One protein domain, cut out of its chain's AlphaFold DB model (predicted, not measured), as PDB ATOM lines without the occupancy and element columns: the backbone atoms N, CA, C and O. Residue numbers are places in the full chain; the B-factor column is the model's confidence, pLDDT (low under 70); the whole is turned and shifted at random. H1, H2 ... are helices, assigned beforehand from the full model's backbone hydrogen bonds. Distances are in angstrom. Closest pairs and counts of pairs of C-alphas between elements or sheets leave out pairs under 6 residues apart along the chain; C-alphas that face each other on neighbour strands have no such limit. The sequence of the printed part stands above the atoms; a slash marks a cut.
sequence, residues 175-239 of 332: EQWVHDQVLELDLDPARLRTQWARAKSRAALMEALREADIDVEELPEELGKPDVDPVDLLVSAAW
ATOM      1  N   GLU A 175     -31.366 -30.359  34.618       79.62
ATOM      2  CA  GLU A 175     -30.090 -30.647  35.285       79.62
ATOM      3  C   GLU A 175     -29.601 -29.465  36.132       79.62
ATOM      4  O   GLU A 175     -29.216 -29.666  37.280       79.62
ATOM      5  N   GLN A 176     -29.662 -28.236  35.601       79.19
ATOM      6  CA  GLN A 176     -29.251 -27.036  36.335       79.19
ATOM      7  C   GLN A 176     -30.199 -26.728  37.498       79.19
ATOM      8  O   GLN A 176     -29.742 -26.376  38.581       79.19
ATOM      9  N   TRP A 177     -31.510 -26.881  37.290       86.06
ATOM     10  CA  TRP A 177     -32.501 -26.705  38.351       86.06
ATOM     11  C   TRP A 177     -32.246 -27.666  39.515       86.06
ATOM     12  O   TRP A 177     -32.171 -27.251  40.669       86.06
ATOM     13  N   VAL A 178     -32.034 -28.946  39.205       87.69
ATOM     14  CA  VAL A 178     -31.726 -29.976  40.201       87.69
ATOM     15  C   VAL A 178     -30.393 -29.695  40.893       87.69
ATOM     16  O   VAL A 178     -30.326 -29.819  42.111       87.69
ATOM     17  N   HIS A 179     -29.353 -29.289  40.156       87.12
ATOM     18  CA  HIS A 179     -28.071 -28.871  40.733       87.12
ATOM     19  C   HIS A 179     -28.273 -27.788  41.802       87.12
ATOM     20  O   HIS A 179     -27.846 -27.965  42.943       87.12
ATOM     21  N   ASP A 180     -28.962 -26.700  41.452       84.31
ATOM     22  CA  ASP A 180     -29.136 -25.551  42.342       84.31
ATOM     23  C   ASP A 180     -29.932 -25.940  43.597       84.31
ATOM     24  O   ASP A 180     -29.500 -25.665  44.716       84.31
ATOM     25  N   GLN A 181     -31.037 -26.672  43.429       89.12
ATOM     26  CA  GLN A 181     -31.875 -27.114  44.547       89.12
ATOM     27  C   GLN A 181     -31.179 -28.133  45.457       89.12
ATOM     28  O   GLN A 181     -31.361 -28.110  46.672       89.12
ATOM     29  N   VAL A 182     -30.347 -29.024  44.910       89.06
ATOM     30  CA  VAL A 182     -29.585 -29.977  45.731       89.06
ATOM     31  C   VAL A 182     -28.489 -29.266  46.527       89.06
ATOM     32  O   VAL A 182     -28.256 -29.635  47.680       89.06
ATOM     33  N   LEU A 183     -27.842 -28.234  45.972       87.19
ATOM     34  CA  LEU A 183     -26.850 -27.441  46.707       87.19
ATOM     35  C   LEU A 183     -27.470 -26.629  47.853       87.19
ATOM     36  O   LEU A 183     -26.826 -26.463  48.890       87.19
ATOM     37  N   GLU A 184     -28.724 -26.188  47.723       89.25
ATOM     38  CA  GLU A 184     -29.460 -25.515  48.803       89.25
ATOM     39  C   GLU A 184     -29.712 -26.416  50.024       89.25
ATOM     40  O   GLU A 184     -29.882 -25.914  51.138       89.25
ATOM     41  N   LEU A 185     -29.680 -27.747  49.860       86.94
ATOM     42  CA  LEU A 185     -29.826 -28.690  50.975       86.94
ATOM     43  C   LEU A 185     -28.618 -28.693  51.930       86.94
ATOM     44  O   LEU A 185     -28.728 -29.251  53.025       86.94
ATOM     45  N   ASP A 186     -27.480 -28.109  51.531       87.44
ATOM     46  CA  ASP A 186     -26.232 -28.055  52.311       87.44
ATOM     47  C   ASP A 186     -25.755 -29.449  52.785       87.44
ATOM     48  O   ASP A 186     -25.368 -29.683  53.936       87.44
ATOM     49  N   LEU A 187     -25.832 -30.433  51.883       86.38
ATOM     50  CA  LEU A 187     -25.386 -31.808  52.114       86.38
ATOM     51  C   LEU A 187     -24.239 -32.152  51.173       86.38
ATOM     52  O   LEU A 187     -24.342 -31.903  49.986       86.38
ATOM     53  N   ASP A 188     -23.188 -32.803  51.674       87.62
ATOM     54  CA  ASP A 188     -22.185 -33.437  50.813       87.62
ATOM     55  C   ASP A 188     -22.727 -34.741  50.166       87.62
ATOM     56  O   ASP A 188     -23.721 -35.306  50.652       87.62
ATOM     57  N   PRO A 189     -22.076 -35.279  49.110       88.19
ATOM     58  CA  PRO A 189     -22.540 -36.484  48.420       88.19
ATOM     59  C   PRO A 189     -22.737 -37.703  49.333       88.19
ATOM     60  O   PRO A 189     -23.711 -38.448  49.193       88.19
ATOM     61  N   ALA A 190     -21.822 -37.932  50.279       88.38
ATOM     62  CA  ALA A 190     -21.864 -39.098  51.159       88.38
ATOM     63  C   ALA A 190     -23.023 -38.985  52.157       88.38
ATOM     64  O   ALA A 190     -23.727 -39.964  52.441       88.38
ATOM     65  N   ARG A 191     -23.264 -37.775  52.663       91.44
ATOM     66  CA  ARG A 191     -24.363 -37.468  53.569       91.44
ATOM     67  C   ARG A 191     -25.711 -37.537  52.861       91.44
ATOM     68  O   ARG A 191     -26.646 -38.078  53.456       91.44
ATOM     69  N   LEU A 192     -25.807 -37.068  51.614       92.94
ATOM     70  CA  LEU A 192     -27.008 -37.219  50.792       92.94
ATOM     71  C   LEU A 192     -27.357 -38.703  50.621       92.94
ATOM     72  O   LEU A 192     -28.447 -39.116  51.008       92.94
ATOM     73  N   ARG A 193     -26.403 -39.536  50.180       92.81
ATOM     74  CA  ARG A 193     -26.592 -40.994  50.045       92.81
ATOM     75  C   ARG A 193     -26.993 -41.666  51.355       92.81
ATOM     76  O   ARG A 193     -27.913 -42.479  51.383       92.81
ATOM     77  N   THR A 194     -26.342 -41.302  52.459       93.06
ATOM     78  CA  THR A 194     -26.631 -41.872  53.784       93.06
ATOM     79  C   THR A 194     -28.042 -41.526  54.263       93.06
ATOM     80  O   THR A 194     -28.729 -42.369  54.842       93.06
ATOM     81  N   GLN A 195     -28.499 -40.292  54.035       94.12
ATOM     82  CA  GLN A 195     -29.871 -39.902  54.363       94.12
ATOM     83  C   GLN A 195     -30.883 -40.551  53.415       94.12
ATOM     84  O   GLN A 195     -31.932 -41.011  53.867       94.12
ATOM     85  N   TRP A 196     -30.555 -40.659  52.132       95.69
ATOM     86  CA  TRP A 196     -31.398 -41.303  51.128       95.69
ATOM     87  C   TRP A 196     -31.545 -42.816  51.340       95.69
ATOM     88  O   TRP A 196     -32.568 -43.416  51.005       95.69
ATOM     89  N   ALA A 197     -30.547 -43.461  51.941       94.19
ATOM     90  CA  ALA A 197     -30.591 -44.883  52.245       94.19
ATOM     91  C   ALA A 197     -31.716 -45.272  53.212       94.19
ATOM     92  O   ALA A 197     -32.305 -46.340  53.058       94.19
ATOM     93  N   ARG A 198     -32.057 -44.427  54.190       92.81
ATOM     94  CA  ARG A 198     -33.103 -44.761  55.170       92.81
ATOM     95  C   ARG A 198     -34.466 -44.275  54.719       92.81
ATOM     96  O   ARG A 198     -34.626 -43.096  54.414       92.81
ATOM     97  N   ALA A 199     -35.475 -45.141  54.790       91.25
ATOM     98  CA  ALA A 199     -36.807 -44.838  54.263       91.25
ATOM     99  C   ALA A 199     -37.415 -43.541  54.836       91.25
ATOM    100  O   ALA A 199     -38.006 -42.754  54.098       91.25
ATOM    101  N   LYS A 200     -37.235 -43.285  56.140       91.38
ATOM    102  CA  LYS A 200     -37.790 -42.095  56.807       91.38
ATOM    103  C   LYS A 200     -37.144 -40.788  56.337       91.38
ATOM    104  O   LYS A 200     -37.861 -39.835  56.050       91.38
ATOM    105  N   SER A 201     -35.812 -40.716  56.298       94.38
ATOM    106  CA  SER A 201     -35.106 -39.507  55.847       94.38
ATOM    107  C   SER A 201     -35.193 -39.332  54.337       94.38
ATOM    108  O   SER A 201     -35.319 -38.202  53.884       94.38
ATOM    109  N   ARG A 202     -35.235 -40.428  53.568       95.88
ATOM    110  CA  ARG A 202     -35.541 -40.375  52.137       95.88
ATOM    111  C   ARG A 202     -36.895 -39.727  51.888       95.88
ATOM    112  O   ARG A 202     -36.954 -38.789  51.116       95.88
ATOM    113  N   ALA A 203     -37.953 -40.154  52.579       94.25
ATOM    114  CA  ALA A 203     -39.276 -39.549  52.418       94.25
ATOM    115  C   ALA A 203     -39.280 -38.036  52.713       94.25
ATOM    116  O   ALA A 203     -39.935 -37.284  52.002       94.25
ATOM    117  N   ALA A 204     -38.522 -37.584  53.719       95.25
ATOM    118  CA  ALA A 204     -38.383 -36.158  54.017       95.25
ATOM    119  C   ALA A 204     -37.622 -35.393  52.918       95.25
ATOM    120  O   ALA A 204     -38.034 -34.299  52.551       95.25
ATOM    121  N   LEU A 205     -36.545 -35.970  52.372       95.38
ATOM    122  CA  LEU A 205     -35.802 -35.379  51.252       95.38
ATOM    123  C   LEU A 205     -36.636 -35.338  49.970       95.38
ATOM    124  O   LEU A 205     -36.629 -34.332  49.276       95.38
ATOM    125  N   MET A 206     -37.374 -36.409  49.674       95.25
ATOM    126  CA  MET A 206     -38.289 -36.462  48.535       95.25
ATOM    127  C   MET A 206     -39.362 -35.380  48.641       95.25
ATOM    128  O   MET A 206     -39.664 -34.735  47.649       95.25
ATOM    129  N   GLU A 207     -39.915 -35.157  49.835       95.12
ATOM    130  CA  GLU A 207     -40.905 -34.101  50.043       95.12
ATOM    131  C   GLU A 207     -40.300 -32.704  49.865       95.12
ATOM    132  O   GLU A 207     -40.891 -31.884  49.172       95.12
ATOM    133  N   ALA A 208     -39.102 -32.452  50.403       93.56
ATOM    134  CA  ALA A 208     -38.403 -31.181  50.205       93.56
ATOM    135  C   ALA A 208     -38.093 -30.911  48.719       93.56
ATOM    136  O   ALA A 208     -38.300 -29.808  48.228       93.56
ATOM    137  N   LEU A 209     -37.656 -31.935  47.979       92.94
ATOM    138  CA  LEU A 209     -37.424 -31.840  46.535       92.94
ATOM    139  C   LEU A 209     -38.731 -31.629  45.758       92.94
ATOM    140  O   LEU A 209     -38.763 -30.857  44.808       92.94
ATOM    141  N   ARG A 210     -39.832 -32.246  46.196       93.06
ATOM    142  CA  ARG A 210     -41.160 -32.047  45.603       93.06
ATOM    143  C   ARG A 210     -41.685 -30.628  45.824       93.06
ATOM    144  O   ARG A 210     -42.307 -30.072  44.925       93.06
ATOM    145  N   GLU A 211     -41.439 -30.034  46.993       91.50
ATOM    146  CA  GLU A 211     -41.726 -28.613  47.257       91.50
ATOM    147  C   GLU A 211     -40.905 -27.684  46.343       91.50
ATOM    148  O   GLU A 211     -41.384 -26.613  45.974       91.50
ATOM    149  N   ALA A 212     -39.723 -28.138  45.920       87.38
ATOM    150  CA  ALA A 212     -38.867 -27.515  44.913       87.38
ATOM    151  C   ALA A 212     -39.182 -27.940  43.458       87.38
ATOM    152  O   ALA A 212     -38.354 -27.754  42.567       87.38
ATOM    153  N   ASP A 213     -40.363 -28.513  43.194       86.75
ATOM    154  CA  ASP A 213     -40.813 -28.927  41.853       86.75
ATOM    155  C   ASP A 213     -39.913 -29.986  41.173       86.75
ATOM    156  O   ASP A 213     -39.744 -30.024  39.952       86.75
ATOM    157  N   ILE A 214     -39.313 -30.862  41.983       90.31
ATOM    158  CA  ILE A 214     -38.517 -32.011  41.539       90.31
ATOM    159  C   ILE A 214     -39.236 -33.297  41.964       90.31
ATOM    160  O   ILE A 214     -39.170 -33.714  43.124       90.31
ATOM    161  N   ASP A 215     -39.902 -33.962  41.012       90.44
ATOM    162  CA  ASP A 215     -40.414 -35.321  41.217       90.44
ATOM    163  C   ASP A 215     -39.288 -36.334  40.984       90.44
ATOM    164  O   ASP A 215     -38.891 -36.652  39.863       90.44
ATOM    165  N   VAL A 216     -38.744 -36.847  42.082       92.31
ATOM    166  CA  VAL A 216     -37.591 -37.749  42.052       92.31
ATOM    167  C   VAL A 216     -37.907 -39.114  41.435       92.31
ATOM    168  O   VAL A 216     -36.978 -39.821  41.057       92.31
ATOM    169  N   GLU A 217     -39.183 -39.511  41.360       90.19
ATOM    170  CA  GLU A 217     -39.584 -40.769  40.721       90.19
ATOM    171  C   GLU A 217     -39.599 -40.626  39.189       90.19
ATOM    172  O   GLU A 217     -39.335 -41.601  38.492       90.19
ATOM    173  N   GLU A 218     -39.821 -39.413  38.673       89.00
ATOM    174  CA  GLU A 218     -39.804 -39.094  37.234       89.00
ATOM    175  C   GLU A 218     -38.431 -38.615  36.745       89.00
ATOM    176  O   GLU A 218     -38.116 -38.711  35.558       89.00
ATOM    177  N   LEU A 219     -37.581 -38.146  37.664       90.00
ATOM    178  CA  LEU A 219     -36.273 -37.569  37.362       90.00
ATOM    179  C   LEU A 219     -35.389 -38.424  36.422       90.00
ATOM    180  O   LEU A 219     -34.776 -37.845  35.521       90.00
ATOM    181  N   PRO A 220     -35.306 -39.767  36.556       89.25
ATOM    182  CA  PRO A 220     -34.559 -40.597  35.607       89.25
ATOM    183  C   PRO A 220     -35.044 -40.484  34.160       89.25
ATOM    184  O   PRO A 220     -34.228 -40.442  33.238       89.25
ATOM    185  N   GLU A 221     -36.355 -40.398  33.945       85.75
ATOM    186  CA  GLU A 221     -36.940 -40.246  32.611       85.75
ATOM    187  C   GLU A 221     -36.786 -38.814  32.084       85.75
ATOM    188  O   GLU A 221     -36.464 -38.627  30.904       85.75
ATOM    189  N   GLU A 222     -36.953 -37.808  32.953       82.06
ATOM    190  CA  GLU A 222     -36.762 -36.394  32.600       82.06
ATOM    191  C   GLU A 222     -35.323 -36.111  32.145       82.06
ATOM    192  O   GLU A 222     -35.109 -35.381  31.176       82.06
ATOM    193  N   LEU A 223     -34.333 -36.736  32.793       80.06
ATOM    194  CA  LEU A 223     -32.912 -36.599  32.460       80.06
ATOM    195  C   LEU A 223     -32.422 -37.575  31.376       80.06
ATOM    196  O   LEU A 223     -31.237 -37.573  31.041       80.06
ATOM    197  N   GLY A 224     -33.301 -38.422  30.830       81.44
ATOM    198  CA  GLY A 224     -32.941 -39.398  29.796       81.44
ATOM    199  C   GLY A 224     -31.975 -40.491  30.273       81.44
ATOM    200  O   GLY A 224     -31.236 -41.050  29.464       81.44
ATOM    201  N   LYS A 225     -31.969 -40.790  31.576       87.00
ATOM    202  CA  LYS A 225     -31.129 -41.803  32.233       87.00
ATOM    203  C   LYS A 225     -32.004 -42.776  33.040       87.00
ATOM    204  O   LYS A 225     -31.887 -42.832  34.265       87.00
ATOM    205  N   PRO A 226     -32.915 -43.523  32.383       88.25
ATOM    206  CA  PRO A 226     -33.927 -44.326  33.067       88.25
ATOM    207  C   PRO A 226     -33.333 -45.485  33.871       88.25
ATOM    208  O   PRO A 226     -33.986 -46.013  34.758       88.25
ATOM    209  N   ASP A 227     -32.111 -45.913  33.580       89.62
ATOM    210  CA  ASP A 227     -31.396 -46.999  34.249       89.62
ATOM    211  C   ASP A 227     -30.673 -46.560  35.534       89.62
ATOM    212  O   ASP A 227     -30.182 -47.410  36.278       89.62
ATOM    213  N   VAL A 228     -30.650 -45.263  35.841       92.88
ATOM    214  CA  VAL A 228     -29.916 -44.677  36.970       92.88
ATOM    215  C   VAL A 228     -30.843 -44.410  38.156       92.88
ATOM    216  O   VAL A 228     -31.998 -44.018  37.995       92.88
ATOM    217  N   ASP A 229     -30.342 -44.618  39.377       95.25
ATOM    218  CA  ASP A 229     -31.106 -44.308  40.585       95.25
ATOM    219  C   ASP A 229     -31.271 -42.789  40.786       95.25
ATOM    220  O   ASP A 229     -30.303 -42.046  40.595       95.25
ATOM    221  N   PRO A 230     -32.431 -42.303  41.270       94.62
ATOM    222  CA  PRO A 230     -32.621 -40.882  41.550       94.62
ATOM    223  C   PRO A 230     -31.527 -40.271  42.430       94.62
ATOM    224  O   PRO A 230     -31.089 -39.158  42.154       94.62
ATOM    225  N   VAL A 231     -31.009 -40.987  43.439       94.62
ATOM    226  CA  VAL A 231     -29.945 -40.433  44.296       94.62
ATOM    227  C   VAL A 231     -28.651 -40.176  43.525       94.62
ATOM    228  O   VAL A 231     -27.946 -39.210  43.805       94.62
ATOM    229  N   ASP A 232     -28.338 -41.021  42.543       92.19
ATOM    230  CA  ASP A 232     -27.156 -40.865  41.699       92.19
ATOM    231  C   ASP A 232     -27.307 -39.694  40.743       92.19
ATOM    232  O   ASP A 232     -26.344 -38.965  40.520       92.19
ATOM    233  N   LEU A 233     -28.520 -39.475  40.237       92.56
ATOM    234  CA  LEU A 233     -28.833 -38.318  39.412       92.56
ATOM    235  C   LEU A 233     -28.693 -37.026  40.204       92.56
ATOM    236  O   LEU A 233     -27.977 -36.140  39.748       92.56
ATOM    237  N   LEU A 234     -29.267 -36.956  41.410       92.56
ATOM    238  CA  LEU A 234     -29.126 -35.802  42.304       92.56
ATOM    239  C   LEU A 234     -27.651 -35.508  42.615       92.56
ATOM    240  O   LEU A 234     -27.212 -34.365  42.521       92.56
ATOM    241  N   VAL A 235     -26.865 -36.545  42.929       88.69
ATOM    242  CA  VAL A 235     -25.424 -36.404  43.182       88.69
ATOM    243  C   VAL A 235     -24.681 -35.934  41.926       88.69
ATOM    244  O   VAL A 235     -23.882 -35.007  41.994       88.69
ATOM    245  N   SER A 236     -24.935 -36.546  40.772       85.44
ATOM    246  CA  SER A 236     -24.244 -36.188  39.527       85.44
ATOM    247  C   SER A 236     -24.632 -34.810  38.992       85.44
ATOM    248  O   SER A 236     -23.824 -34.174  38.320       85.44
ATOM    249  N   ALA A 237     -25.849 -34.353  39.295       86.38
ATOM    250  CA  ALA A 237     -26.320 -33.023  38.948       86.38
ATOM    251  C   ALA A 237     -25.618 -31.968  39.804       86.38
ATOM    252  O   ALA A 237     -25.126 -30.998  39.251       86.38
ATOM    253  N   ALA A 238     -25.519 -32.173  41.122       83.75
ATOM    254  CA  ALA A 238     -24.938 -31.199  42.049       83.75
ATOM    255  C   ALA A 238     -23.400 -31.173  42.076       83.75
ATOM    256  O   ALA A 238     -22.807 -30.144  42.392       83.75
ATOM    257  N   TRP A 239     -22.738 -32.290  41.760       81.94
ATOM    258  CA  TRP A 239     -21.278 -32.392  41.787       81.94
ATOM    259  C   TRP A 239     -20.735 -32.919  40.462       81.94
ATOM    260  O   TRP A 239     -20.799 -34.113  40.157       81.94
TER     261      TRP A 239
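This is residues 175 to 239 of the 332 residues of the protein "EcoEI_R_C domain-containing protein" of Streptomyces sp. (UniProt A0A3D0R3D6). A small all-helical domain is built round H5, which lies nearest the middle: H2 runs beside it in the opposite direction, H1 crosses the end of it near Ala 238, and the four-residue H4 sits by its other end, near Pro 230. The longest helix, H3, makes a corner with H2 and heads back toward H1, with no contact to H5. The printed part has 65 residues with five named helices, in the order H1, H2, H3, H4, H5 along the chain, and no named strand; the class is all helix, with 45 residues in the named helices. The whole is compact, with a radius of gyration of the C-alphas of 10.6 A, and rounded, with spans of 26 by 22 by 21 A along its three main axes.

H1 takes residues 175 to 184 and is 14.5 A long from first to last C-alpha; it begins at C-alpha 175, printed at (-30.090, -30.647, 35.285). After residues 185 to 188 comes H2, residues 189 to 197, 12.2 A long. A single residue, Arg 198, stands between H2 and H3. H3 takes residues 199 to 211 and is 18.3 A long, from C-alpha 199 at (-36.807, -44.838, 54.263) to C-alpha 211 at (-41.726, -28.613, 47.257). Residues 212 to 218 follow, and then H4, residues 219 to 222, 4.9 A long. Residues 223 to 229 come before H5, which takes residues 230 to 238, is 12.4 A long, and ends at C-alpha 238 at (-24.938, -31.199, 42.049). Trp 239 is the last printed residue.

H5 is the hub and touches three other helices. H5 and H1 touch, with 12 pairs of C-alphas within 8 A. The closest are those of His 179 and Ala 238, 4.1 A apart, and the two helices stand about perpendicular, at 87 degrees. H5 and H2 touch as well, at a shallow tilt of 20 degrees, opposite ways, and their closest C-alphas, those of Pro 189 and Val 235, are 6.0 A apart. H5 and H4 touch, with the C-alphas of Pro 220 and Pro 230 closest, at 6.3 A. H2 and H3 touch only at the corner by their link, H3 with residues 201 to 205 alone; the closest C-alphas are those of Trp 196 and Arg 202, 4.4 A apart. They run opposite ways at a steep tilt of 68 degrees, only just short of about perpendicular. H1 and H3 are close but not clearly touching: their closest C-alphas, those of Gln 181 and Leu 209, are 7.6 A apart, and the helices run opposite ways at a steep tilt of 64 degrees. H3 and H5 are apart, and so are H1 and H4, H2 and H4, H1 and H2, and H3 and H4. In H1, H2, H3 and H5 every pair of O of residue i and N of residue i+4 is within hydrogen-bond range. H4 is too short for such a pair, and its one pair of O of residue i and N of residue i+3 is within range.

The two C-alphas farthest apart are those of Lys 200 and Gly 224, at 27.6 A, while the first and last printed C-alphas, those of Glu 175 and Trp 239, are 11.1 A apart. The printed part has no cut. The links from H1 to H2 and from H2 to H3 are tight, those from H3 to H4 and from H4 to H5 are short, and no link is long. The mean pLDDT of the printed part is 89.7, and no printed residue is under 70.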